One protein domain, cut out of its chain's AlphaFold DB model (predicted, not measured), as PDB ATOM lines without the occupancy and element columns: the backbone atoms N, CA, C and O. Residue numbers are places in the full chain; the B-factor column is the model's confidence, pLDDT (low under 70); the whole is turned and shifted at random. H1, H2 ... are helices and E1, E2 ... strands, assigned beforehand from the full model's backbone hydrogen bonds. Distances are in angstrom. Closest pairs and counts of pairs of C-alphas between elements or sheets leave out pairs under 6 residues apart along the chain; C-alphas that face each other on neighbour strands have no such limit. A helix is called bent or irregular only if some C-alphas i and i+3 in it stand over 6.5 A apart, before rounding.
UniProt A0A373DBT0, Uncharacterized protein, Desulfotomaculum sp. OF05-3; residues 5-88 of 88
ATOM      1  N   LEU A   5     -11.674 -39.103 -32.344       94.06
ATOM      2  CA  LEU A   5     -12.690 -39.093 -31.306       94.06
ATOM      3  C   LEU A   5     -13.216 -40.505 -31.051       94.06
ATOM      4  O   LEU A   5     -13.171 -41.369 -31.924       94.06
ATOM      5  N   LEU A   6     -13.740 -40.719 -29.853       92.06
ATOM      6  CA  LEU A   6     -14.443 -41.931 -29.459       92.06
ATOM      7  C   LEU A   6     -15.729 -41.523 -28.738       92.06
ATOM      8  O   LEU A   6     -15.673 -40.958 -27.645       92.06
ATOM      9  N   ALA A   7     -16.875 -41.803 -29.359       87.75
ATOM     10  CA  ALA A   7     -18.187 -41.605 -28.757       87.75
ATOM     11  C   ALA A   7     -18.575 -42.866 -27.975       87.75
ATOM     12  O   ALA A   7     -18.676 -43.961 -28.524       87.75
ATOM     13  N   ARG A   8     -18.757 -42.726 -26.667       82.94
ATOM     14  CA  ARG A   8     -19.132 -43.822 -25.778       82.94
ATOM     15  C   ARG A   8     -20.651 -43.953 -25.709       82.94
ATOM     16  O   ARG A   8     -21.394 -42.999 -25.926       82.94
ATOM     17  N   SER A   9     -21.116 -45.154 -25.376       78.19
ATOM     18  CA  SER A   9     -22.542 -45.474 -25.228       78.19
ATOM     19  C   SER A   9     -23.230 -44.718 -24.086       78.19
ATOM     20  O   SER A   9     -24.448 -44.583 -24.097       78.19
ATOM     21  N   ASP A  10     -22.459 -44.204 -23.129       81.81
ATOM     22  CA  ASP A  10     -22.913 -43.351 -22.025       81.81
ATOM     23  C   ASP A  10     -23.054 -41.866 -22.426       81.81
ATOM     24  O   ASP A  10     -23.364 -41.022 -21.588       81.81
ATOM     25  N   GLY A  11     -22.833 -41.532 -23.703       76.94
ATOM     26  CA  GLY A  11     -22.909 -40.168 -24.227       76.94
ATOM     27  C   GLY A  11     -21.631 -39.349 -24.038       76.94
ATOM     28  O   GLY A  11     -21.557 -38.224 -24.538       76.94
ATOM     29  N   HIS A  12     -20.600 -39.886 -23.375       85.75
ATOM     30  CA  HIS A  12     -19.310 -39.210 -23.273       85.75
ATOM     31  C   HIS A  12     -18.521 -39.307 -24.579       85.75
ATOM     32  O   HIS A  12     -18.466 -40.351 -25.226       85.75
ATOM     33  N   VAL A  13     -17.836 -38.223 -24.943       89.94
ATOM     34  CA  VAL A  13     -16.944 -38.194 -26.105       89.94
ATOM     35  C   VAL A  13     -15.526 -37.950 -25.629       89.94
ATOM     36  O   VAL A  13     -15.238 -36.923 -25.016       89.94
ATOM     37  N   MET A  14     -14.634 -38.887 -25.925       91.81
ATOM     38  CA  MET A  14     -13.201 -38.671 -25.780       91.81
ATOM     39  C   MET A  14     -12.657 -38.106 -27.084       91.81
ATOM     40  O   MET A  14     -13.005 -38.590 -28.159       91.81
ATOM     41  N   VAL A  15     -11.797 -37.098 -26.991       94.31
ATOM     42  CA  VAL A  15     -11.152 -36.476 -28.147       94.31
ATOM     43  C   VAL A  15      -9.656 -36.446 -27.891       94.31
ATOM     44  O   VAL A  15      -9.212 -35.993 -26.838       94.31
ATOM     45  N   SER A  16      -8.887 -36.927 -28.858       95.06
ATOM     46  CA  SER A  16      -7.437 -36.802 -28.896       95.06
ATOM     47  C   SER A  16      -7.081 -35.891 -30.055       95.06
ATOM     48  O   SER A  16      -7.474 -36.159 -31.188       95.06
ATOM     49  N   VAL A  17      -6.342 -34.824 -29.765       95.62
ATOM     50  CA  VAL A  17      -5.784 -33.909 -30.764       95.62
ATOM     51  C   VAL A  17      -4.315 -33.720 -30.431       95.62
ATOM     52  O   VAL A  17      -3.970 -33.423 -29.287       95.62
ATOM     53  N   SER A  18      -3.442 -33.915 -31.410       95.25
ATOM     54  CA  SER A  18      -2.015 -33.685 -31.246       95.25
ATOM     55  C   SER A  18      -1.730 -32.194 -31.035       95.25
ATOM     56  O   SER A  18      -2.448 -31.335 -31.552       95.25
ATOM     57  N   THR A  19      -0.666 -31.868 -30.298       94.69
ATOM     58  CA  THR A  19      -0.292 -30.471 -30.021       94.69
ATOM     59  C   THR A  19      -0.103 -29.661 -31.304       94.69
ATOM     60  O   THR A  19      -0.638 -28.565 -31.410       94.69
ATOM     61  N   GLY A  20       0.570 -30.226 -32.316       94.31
ATOM     62  CA  GLY A  20       0.778 -29.548 -33.601       94.31
ATOM     63  C   GLY A  20      -0.531 -29.270 -34.344       94.31
ATOM     64  O   GLY A  20      -0.750 -28.158 -34.818       94.31
ATOM     65  N   THR A  21      -1.441 -30.248 -34.376       94.94
ATOM     66  CA  THR A  21      -2.769 -30.088 -34.990       94.94
ATOM     67  C   THR A  21      -3.597 -29.033 -34.262       94.94
ATOM     68  O   THR A  21      -4.234 -28.198 -34.905       94.94
ATOM     69  N   LYS A  22      -3.564 -29.039 -32.924       95.69
ATOM     70  CA  LYS A  22      -4.245 -28.040 -32.097       95.69
ATOM     71  C   LYS A  22      -3.724 -26.633 -32.400       95.69
ATOM     72  O   LYS A  22      -4.517 -25.780 -32.785       95.69
ATOM     73  N   GLU A  23      -2.413 -26.414 -32.311       95.25
ATOM     74  CA  GLU A  23      -1.803 -25.107 -32.583       95.25
ATOM     75  C   GLU A  23      -2.117 -24.603 -33.996       95.25
ATOM     76  O   GLU A  23      -2.351 -23.414 -34.210       95.25
ATOM     77  N   GLN A  24      -2.135 -25.500 -34.985       94.25
ATOM     78  CA  GLN A  24      -2.463 -25.135 -36.355       94.25
ATOM     79  C   GLN A  24      -3.925 -24.692 -36.501       94.25
ATOM     80  O   GLN A  24      -4.198 -23.708 -37.190       94.25
ATOM     81  N   LEU A  25      -4.860 -25.404 -35.870       95.19
ATOM     82  CA  LEU A  25      -6.280 -25.054 -35.880       95.19
ATOM     83  C   LEU A  25      -6.554 -23.750 -35.111       95.19
ATOM     84  O   LEU A  25      -7.401 -22.968 -35.539       95.19
ATOM     85  N   GLU A  26      -5.824 -23.485 -34.024       95.44
ATOM     86  CA  GLU A  26      -5.946 -22.257 -33.221       95.44
ATOM     87  C   GLU A  26      -5.475 -20.998 -33.974       95.44
ATOM     88  O   GLU A  26      -5.970 -19.902 -33.723       95.44
ATOM     89  N   ARG A  27      -4.563 -21.137 -34.947       93.69
ATOM     90  CA  ARG A  27      -4.048 -20.014 -35.758       93.69
ATOM     91  C   ARG A  27      -4.990 -19.560 -36.873       93.69
ATOM     92  O   ARG A  27      -4.735 -18.527 -37.493       93.69
ATOM     93  N   VAL A  28      -6.039 -20.324 -37.172       93.00
ATOM     94  CA  VAL A  28      -6.953 -20.044 -38.287       93.00
ATOM     95  C   VAL A  28      -8.334 -19.704 -37.752       93.00
ATOM     96  O   VAL A  28      -8.905 -20.446 -36.959       93.00
ATOM     97  N   TYR A  29      -8.899 -18.604 -38.245       91.88
ATOM     98  CA  TYR A  29     -10.227 -18.134 -37.862       91.88
ATOM     99  C   TYR A  29     -11.244 -18.433 -38.970       91.88
ATOM    100  O   TYR A  29     -10.937 -18.227 -40.152       91.88
ATOM    101  N   PRO A  30     -12.465 -18.902 -38.643       88.81
ATOM    102  CA  PRO A  30     -13.490 -19.143 -39.646       88.81
ATOM    103  C   PRO A  30     -13.873 -17.831 -40.342       88.81
ATOM    104  O   PRO A  30     -14.259 -16.852 -39.700       88.81
ATOM    105  N   LYS A  31     -13.790 -17.799 -41.676       84.12
ATOM    106  CA  LYS A  31     -14.163 -16.618 -42.470       84.12
ATOM    107  C   LYS A  31     -15.606 -16.198 -42.178       84.12
ATOM    108  O   LYS A  31     -16.503 -17.038 -42.203       84.12
ATOM    109  N   GLY A  32     -15.828 -14.907 -41.937       79.56
ATOM    110  CA  GLY A  32     -17.155 -14.367 -41.619       79.56
ATOM    111  C   GLY A  32     -17.632 -14.649 -40.189       79.56
ATOM    112  O   GLY A  32     -18.781 -14.355 -39.873       79.56
ATOM    113  N   CYS A  33     -16.779 -15.203 -39.319       77.75
ATOM    114  CA  CYS A  33     -17.065 -15.299 -37.892       77.75
ATOM    115  C   CYS A  33     -16.925 -13.911 -37.236       77.75
ATOM    116  O   CYS A  33     -15.847 -13.322 -37.317       77.75
ATOM    117  N   PRO A  34     -17.966 -13.379 -36.567       75.56
ATOM    118  CA  PRO A  34     -17.883 -12.086 -35.880       75.56
ATOM    119  C   PRO A  34     -17.072 -12.160 -34.576       75.56
ATOM    120  O   PRO A  34     -16.720 -11.131 -34.004       75.56
ATOM    121  N   PHE A  35     -16.779 -13.368 -34.089       77.38
ATOM    122  CA  PHE A  35     -16.035 -13.584 -32.856       77.38
ATOM    123  C   PHE A  35     -14.536 -13.634 -33.147       77.38
ATOM    124  O   PHE A  35     -14.047 -14.575 -33.769       77.38
ATOM    125  N   GLN A  36     -13.803 -12.637 -32.649       72.00
ATOM    126  CA  GLN A  36     -12.351 -12.526 -32.833       72.00
ATOM    127  C   GLN A  36     -11.554 -13.601 -32.074       72.00
ATOM    128  O   GLN A  36     -10.430 -13.896 -32.454       72.00
ATOM    129  N   ASN A  37     -12.153 -14.230 -31.057       85.81
ATOM    130  CA  ASN A  37     -11.518 -15.259 -30.224       85.81
ATOM    131  C   ASN A  37     -12.082 -16.663 -30.501       85.81
ATOM    132  O   ASN A  37     -12.183 -17.474 -29.587       85.81
ATOM    133  N   TYR A  38     -12.533 -16.923 -31.732       91.31
ATOM    134  CA  TYR A  38     -13.111 -18.210 -32.113       91.31
ATOM    135  C   TYR A  38     -12.369 -18.798 -33.310       91.31
ATOM    136  O   TYR A  38     -12.564 -18.376 -34.451       91.31
ATOM    137  N   SER A  39     -11.504 -19.763 -33.031       95.19
ATOM    138  CA  SER A  39     -10.647 -20.426 -34.008       95.19
ATOM    139  C   SER A  39     -11.333 -21.619 -34.688       95.19
ATOM    140  O   SER A  39     -12.438 -22.041 -34.331       95.19
ATOM    141  N   MET A  40     -10.658 -22.221 -35.670       95.12
ATOM    142  CA  MET A  40     -11.077 -23.499 -36.253       95.12
ATOM    143  C   MET A  40     -11.013 -24.646 -35.240       95.12
ATOM    144  O   MET A  40     -11.760 -25.616 -35.384       95.12
ATOM    145  N   PHE A  41     -10.175 -24.536 -34.204       96.19
ATOM    146  CA  PHE A  41     -10.154 -25.503 -33.109       96.19
ATOM    147  C   PHE A  41     -11.452 -25.431 -32.300       96.19
ATOM    148  O   PHE A  41     -12.105 -26.453 -32.086       96.19
ATOM    149  N   ASP A  42     -11.886 -24.221 -31.940       95.19
ATOM    150  CA  ASP A  42     -13.139 -24.004 -31.209       95.19
ATOM    151  C   ASP A  42     -14.349 -24.484 -32.014       95.19
ATOM    152  O   ASP A  42     -15.264 -25.112 -31.469       95.19
ATOM    153  N   LEU A  43     -14.327 -24.250 -33.330       94.25
ATOM    154  CA  LEU A  43     -15.337 -24.760 -34.254       94.25
ATOM    155  C   LEU A  43     -15.390 -26.285 -34.259       94.25
ATOM    156  O   LEU A  43     -16.471 -26.859 -34.103       94.25
ATOM    157  N   LEU A  44     -14.238 -26.943 -34.396       95.56
ATOM    158  CA  LEU A  44     -14.151 -28.398 -34.399       95.56
ATOM    159  C   LEU A  44     -14.642 -28.991 -33.072       95.56
ATOM    160  O   LEU A  44     -15.467 -29.903 -33.084       95.56
ATOM    161  N   MET A  45     -14.217 -28.443 -31.931       95.50
ATOM    162  CA  MET A  45     -14.671 -28.901 -30.614       95.50
ATOM    163  C   MET A  45     -16.174 -28.677 -30.408       95.50
ATOM    164  O   MET A  45     -16.860 -29.544 -29.860       95.50
ATOM    165  N   SER A  46     -16.711 -27.557 -30.902       93.31
ATOM    166  CA  SER A  46     -18.153 -27.279 -30.885       93.31
ATOM    167  C   SER A  46     -18.928 -28.306 -31.710       93.31
ATOM    168  O   SER A  46     -19.953 -28.817 -31.260       93.31
ATOM    169  N   TRP A  47     -18.430 -28.652 -32.899       94.44
ATOM    170  CA  TRP A  47     -19.034 -29.681 -33.746       94.44
ATOM    171  C   TRP A  47     -18.974 -31.060 -33.110       94.44
ATOM    172  O   TRP A  47     -19.984 -31.755 -33.111       94.44
ATOM    173  N   ILE A  48     -17.841 -31.444 -32.516       93.62
ATOM    174  CA  ILE A  48     -17.728 -32.713 -31.793       93.62
ATOM    175  C   ILE A  48     -18.767 -32.772 -30.675       93.62
ATOM    176  O   ILE A  48     -19.518 -33.737 -30.595       93.62
ATOM    177  N   LYS A  49     -18.878 -31.723 -29.858       91.50
ATOM    178  CA  LYS A  49     -19.860 -31.681 -28.769       91.50
ATOM    179  C   LYS A  49     -21.305 -31.764 -29.274       91.50
ATOM    180  O   LYS A  49     -22.131 -32.410 -28.638       91.50
ATOM    181  N   MET A  50     -21.613 -31.100 -30.386       91.69
ATOM    182  CA  MET A  50     -22.987 -30.969 -30.874       91.69
ATOM    183  C   MET A  50     -23.442 -32.131 -31.763       91.69
ATOM    184  O   MET A  50     -24.638 -32.400 -31.829       91.69
ATOM    185  N   TYR A  51     -22.516 -32.814 -32.440       92.62
ATOM    186  CA  TYR A  51     -22.831 -33.777 -33.500       92.62
ATOM    187  C   TYR A  51     -22.208 -35.165 -33.311       92.62
ATOM    188  O   TYR A  51     -22.477 -36.051 -34.117       92.62
ATOM    189  N   SER A  52     -21.425 -35.407 -32.256       90.56
ATOM    190  CA  SER A  52     -20.874 -36.741 -31.953       90.56
ATOM    191  C   SER A  52     -21.931 -37.841 -31.856       90.56
ATOM    192  O   SER A  52     -21.655 -38.972 -32.231       90.56
ATOM    193  N   TRP A  53     -23.150 -37.516 -31.416       88.56
ATOM    194  CA  TRP A  53     -24.277 -38.452 -31.328       88.56
ATOM    195  C   TRP A  53     -24.686 -39.046 -32.686       88.56
ATOM    196  O   TRP A  53     -25.335 -40.094 -32.727       88.56
ATOM    197  N   GLN A  54     -24.313 -38.397 -33.795       90.38
ATOM    198  CA  GLN A  54     -24.525 -38.927 -35.143       90.38
ATOM    199  C   GLN A  54     -23.593 -40.108 -35.442       90.38
ATOM    200  O   GLN A  54     -23.910 -40.940 -36.288       90.38
ATOM    201  N   ILE A  55     -22.472 -40.212 -34.723       84.94
ATOM    202  CA  ILE A  55     -21.513 -41.302 -34.852       84.94
ATOM    203  C   ILE A  55     -21.830 -42.362 -33.798       84.94
ATOM    204  O   ILE A  55     -21.458 -42.258 -32.630       84.94
ATOM    205  N   ARG A  56     -22.524 -43.425 -34.211       66.94
ATOM    206  CA  ARG A  56     -22.806 -44.586 -33.356       66.94
ATOM    207  C   ARG A  56     -21.684 -45.613 -33.472       66.94
ATOM    208  O   ARG A  56     -21.858 -46.639 -34.124       66.94
ATOM    209  N   SER A  57     -20.526 -45.337 -32.877       68.00
ATOM    210  CA  SER A  57     -19.405 -46.281 -32.897       68.00
ATOM    211  C   SER A  57     -18.604 -46.251 -31.601       68.00
ATOM    212  O   SER A  57     -18.085 -45.210 -31.212       68.00
ATOM    213  N   SER A  58     -18.440 -47.422 -30.979       74.94
ATOM    214  CA  SER A  58     -17.502 -47.652 -29.872       74.94
ATOM    215  C   SER A  58     -16.051 -47.812 -30.346       74.94
ATOM    216  O   SER A  58     -15.192 -48.247 -29.580       74.94
ATOM    217  N   VAL A  59     -15.776 -47.506 -31.617       86.56
ATOM    218  CA  VAL A  59     -14.448 -47.560 -32.227       86.56
ATOM    219  C   VAL A  59     -13.955 -46.131 -32.467       86.56
ATOM    220  O   VAL A  59     -14.737 -45.298 -32.932       86.56
ATOM    221  N   PRO A  60     -12.672 -45.831 -32.188       91.38
ATOM    222  CA  PRO A  60     -12.083 -44.542 -32.519       91.38
ATOM    223  C   PRO A  60     -12.273 -44.178 -33.997       91.38
ATOM    224  O   PRO A  60     -11.921 -44.953 -34.886       91.38
ATOM    225  N   MET A  61     -12.792 -42.978 -34.250       93.06
ATOM    226  CA  MET A  61     -12.979 -42.397 -35.578       93.06
ATOM    227  C   MET A  61     -12.010 -41.231 -35.765       93.06
ATOM    228  O   MET A  61     -11.822 -40.423 -34.855       93.06
ATOM    229  N   SER A  62     -11.404 -41.112 -36.949       95.12
ATOM    230  CA  SER A  62     -10.519 -39.981 -37.238       95.12
ATOM    231  C   SER A  62     -11.305 -38.666 -37.245       95.12
ATOM    232  O   SER A  62     -12.461 -38.628 -37.670       95.12
ATOM    233  N   LEU A  63     -10.685 -37.560 -36.821       95.56
ATOM    234  CA  LEU A  63     -11.363 -36.254 -36.879       95.56
ATOM    235  C   LEU A  63     -11.708 -35.842 -38.317       95.56
ATOM    236  O   LEU A  63     -12.700 -35.155 -38.543       95.56
ATOM    237  N   ILE A  64     -10.920 -36.289 -39.298       96.06
ATOM    238  CA  ILE A  64     -11.199 -36.052 -40.717       96.06
ATOM    239  C   ILE A  64     -12.499 -36.743 -41.126       96.06
ATOM    240  O   ILE A  64     -13.342 -36.121 -41.772       96.06
ATOM    241  N   ASP A  65     -12.658 -38.018 -40.775       95.06
ATOM    242  CA  ASP A  65     -13.835 -38.787 -41.173       95.06
ATOM    243  C   ASP A  65     -15.075 -38.307 -40.423       95.06
ATOM    244  O   ASP A  65     -16.108 -38.092 -41.050       95.06
ATOM    245  N   PHE A  66     -14.932 -37.941 -39.145       94.75
ATOM    246  CA  PHE A  66     -15.977 -37.237 -38.407       94.75
ATOM    247  C   PHE A  66     -16.482 -35.996 -39.154       94.75
ATOM    248  O   PHE A  66     -17.677 -35.867 -39.412       94.75
ATOM    249  N   VAL A  67     -15.580 -35.091 -39.554       95.50
ATOM    250  CA  VAL A  67     -15.949 -33.844 -40.245       95.50
ATOM    251  C   VAL A  67     -16.602 -34.115 -41.605       95.50
ATOM    252  O   VAL A  67     -17.522 -33.390 -42.010       95.50
ATOM    253  N   LYS A  68     -16.171 -35.161 -42.320       94.75
ATOM    254  CA  LYS A  68     -16.821 -35.585 -43.569       94.75
ATOM    255  C   LYS A  68     -18.250 -36.065 -43.313       94.75
ATOM    256  O   LYS A  68     -19.160 -35.594 -43.993       94.75
ATOM    257  N   GLU A  69     -18.442 -36.941 -42.331       93.38
ATOM    258  CA  GLU A  69     -19.691 -37.678 -42.112       93.38
ATOM    259  C   GLU A  69     -20.793 -36.860 -41.433       93.38
ATOM    260  O   GLU A  69     -21.968 -37.025 -41.766       93.38
ATOM    261  N   ILE A  70     -20.446 -35.947 -40.520       93.81
ATOM    262  CA  ILE A  70     -21.452 -35.227 -39.725       93.81
ATOM    263  C   ILE A  70     -22.370 -34.370 -40.591       93.81
ATOM    264  O   ILE A  70     -21.943 -33.688 -41.521       93.81
ATOM    265  N   ARG A  71     -23.650 -34.323 -40.258       93.69
ATOM    266  CA  ARG A  71     -24.600 -33.374 -40.839       93.69
ATOM    267  C   ARG A  71     -24.672 -32.162 -39.924       93.69
ATOM    268  O   ARG A  71     -24.949 -32.305 -38.737       93.69
ATOM    269  N   VAL A  72     -24.375 -30.990 -40.478       90.00
ATOM    270  CA  VAL A  72     -24.347 -29.721 -39.746       90.00
ATOM    271  C   VAL A  72     -25.455 -28.809 -40.255       90.00
ATOM    272  O   VAL A  72     -25.632 -28.677 -41.469       90.00
ATOM    273  N   ASP A  73     -26.173 -28.162 -39.341       81.38
ATOM    274  CA  ASP A  73     -27.217 -27.197 -39.687       81.38
ATOM    275  C   ASP A  73     -26.558 -25.858 -40.049       81.38
ATOM    276  O   ASP A  73     -26.293 -24.995 -39.210       81.38
ATOM    277  N   GLY A  74     -26.196 -25.728 -41.328       77.56
ATOM    278  CA  GLY A  74     -25.399 -24.611 -41.833       77.56
ATOM    279  C   GLY A  74     -23.915 -24.721 -41.468       77.56
ATOM    280  O   GLY A  74     -23.469 -25.670 -40.830       77.56
ATOM    281  N   LYS A  75     -23.102 -23.752 -41.914       81.94
ATOM    282  CA  LYS A  75     -21.641 -23.712 -41.663       81.94
ATOM    283  C   LYS A  75     -20.837 -24.876 -42.275       81.94
ATOM    284  O   LYS A  75     -19.638 -24.989 -42.027       81.94
ATOM    285  N   SER A  76     -21.453 -25.689 -43.139       86.75
ATOM    286  CA  SER A  76     -20.783 -26.743 -43.920       86.75
ATOM    287  C   SER A  76     -19.612 -26.213 -44.755       86.75
ATOM    288  O   SER A  76     -18.659 -26.946 -45.002       86.75
ATOM    289  N   VAL A  77     -19.642 -24.922 -45.100       88.94
ATOM    290  CA  VAL A  77     -18.569 -24.184 -45.783       88.94
ATOM    291  C   VAL A  77     -17.199 -24.295 -45.100       88.94
ATOM    292  O   VAL A  77     -16.181 -24.160 -45.769       88.94
ATOM    293  N   TYR A  78     -17.142 -24.571 -43.791       91.19
ATOM    294  CA  TYR A  78     -15.873 -24.722 -43.067       91.19
ATOM    295  C   TYR A  78     -15.320 -26.151 -43.075       91.19
ATOM    296  O   TYR A  78     -14.171 -26.351 -42.688       91.19
ATOM    297  N   LYS A  79     -16.097 -27.149 -43.524       94.12
ATOM    298  CA  LYS A  79     -15.675 -28.560 -43.505       94.12
ATOM    299  C   LYS A  79     -14.387 -28.783 -44.285       94.12
ATOM    300  O   LYS A  79     -13.469 -29.422 -43.781       94.12
ATOM    301  N   GLU A  80     -14.318 -28.257 -45.505       93.75
ATOM    302  CA  GLU A  80     -13.141 -28.434 -46.358       93.75
ATOM    303  C   GLU A  80     -11.889 -27.831 -45.732       93.75
ATOM    304  O   GLU A  80     -10.823 -28.439 -45.780       93.75
ATOM    305  N   GLU A  81     -12.021 -26.652 -45.128       93.19
ATOM    306  CA  GLU A  81     -10.903 -25.964 -44.497       93.19
ATOM    307  C   GLU A  81     -10.419 -26.730 -43.261       93.19
ATOM    308  O   GLU A  81      -9.227 -26.994 -43.136       93.19
ATOM    309  N   ILE A  82     -11.331 -27.202 -42.402       94.50
ATOM    310  CA  ILE A  82     -10.975 -28.056 -41.259       94.50
ATOM    311  C   ILE A  82     -10.272 -29.334 -41.740       94.50
ATOM    312  O   ILE A  82      -9.221 -29.689 -41.214       94.50
ATOM    313  N   ILE A  83     -10.791 -30.003 -42.775       95.56
ATOM    314  CA  ILE A  83     -10.167 -31.214 -43.334       95.56
ATOM    315  C   ILE A  83      -8.763 -30.916 -43.871       95.56
ATOM    316  O   ILE A  83      -7.852 -31.714 -43.658       95.56
ATOM    317  N   LYS A  84      -8.566 -29.790 -44.569       94.25
ATOM    318  CA  LYS A  84      -7.240 -29.374 -45.052       94.25
ATOM    319  C   LYS A  84      -6.277 -29.144 -43.893       94.25
ATOM    320  O   LYS A  84      -5.123 -29.553 -43.995       94.25
ATOM    321  N   LEU A  85      -6.743 -28.527 -42.808       93.88
ATOM    322  CA  LEU A  85      -5.920 -28.276 -41.629       93.88
ATOM    323  C   LEU A  85      -5.557 -29.577 -40.897       93.88
ATOM    324  O   LEU A  85      -4.418 -29.723 -40.481       93.88
ATOM    325  N   LEU A  86      -6.474 -30.542 -40.817       93.19
ATOM    326  CA  LEU A  86      -6.242 -31.847 -40.182       93.19
ATOM    327  C   LEU A  86      -5.339 -32.800 -40.991       93.19
ATOM    328  O   LEU A  86      -4.885 -33.804 -40.453       93.19
ATOM    329  N   LYS A  87      -5.131 -32.546 -42.290       89.38
ATOM    330  CA  LYS A  87      -4.292 -33.378 -43.176       89.38
ATOM    331  C   LYS A  87      -2.812 -32.988 -43.190       89.38
ATOM    332  O   LYS A  87      -2.024 -33.730 -43.774       89.38
ATOM    333  N   LYS A  88      -2.473 -31.810 -42.670       69.75
ATOM    334  CA  LYS A  88      -1.094 -31.318 -42.586       69.75
ATOM    335  C   LYS A  88      -0.405 -31.883 -41.351       69.75
ATOM    336  O   LYS A  88       0.814 -32.124 -41.464       69.75
TER     337      LYS A  88
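Overview. This is residues 5 to 88 of the 88 residues of an uncharacterized protein of Desulfotomaculum sp. OF05-3 (UniProt A0A373DBT0). A small hairpin of two strands, E1 and E2, sits beside the later part of the longest helix, H2, which lies nearest the middle. H1 makes a corner with the first residues of H2 and also packs on H4, which forms a helical hairpin with H3. The 84 printed residues hold E1, E2, H1, H2, H3 and H4 in that order, mostly helix, with one antiparallel sheet. The whole is compact, with a radius of gyration of the C-alphas of 12.5 A and spans of 35 by 28 by 20 A.

Arrangement. E1, residues 5 to 7, and E2, residues 13 to 16, are antiparallel neighbours; N 6 and O 14 are 2.8 A apart, within hydrogen-bond range. H2, residues 40 to 54, has C-alpha 52 7.2 A from C-alpha 13, its closest to E2. With residues 40 to 42 alone H2 touches H1, residues 19 to 26, about perpendicular at 80 degrees, closest at C-alphas 25 and 41, 4.8 A. H1 touches H4, residues 76 to 86, at a shallow tilt of 31 degrees, opposite ways, closest at C-alphas 21 and 86, 6.5 A. H4 forms a helical hairpin with H3, residues 63 to 69, closest at C-alphas 64 and 83, 5.6 A. H2 and H3 are near each other. Every O i to N i+4 pair is within hydrogen-bond range in H1 and H3, against 9 of 11 in H2 and 5 of 7 in H4.

Along the chain. E1 begins at C-alpha 5 (-12.690, -39.093, -31.306) and spans 6.6 A, E2 10.0 A, H1 10.5 A and H3 9.9 A. H2 spans 20.5 A and is irregular, with C-alphas 50 and 53 7.6 A apart. H4 spans 15.9 A, ends at C-alpha 86 (-6.242, -31.847, -40.182) and is only just irregular, with C-alphas 77 and 80 6.9 A apart.

Size, cuts and confidence. The C-alphas farthest apart, of Pro 34 and Ser 58, are 36.1 A apart. The printed part has no cut; the H1 to H2 link, residues 27 to 39, is long. pLDDT is under 70 at residues 56 to 57 and 88.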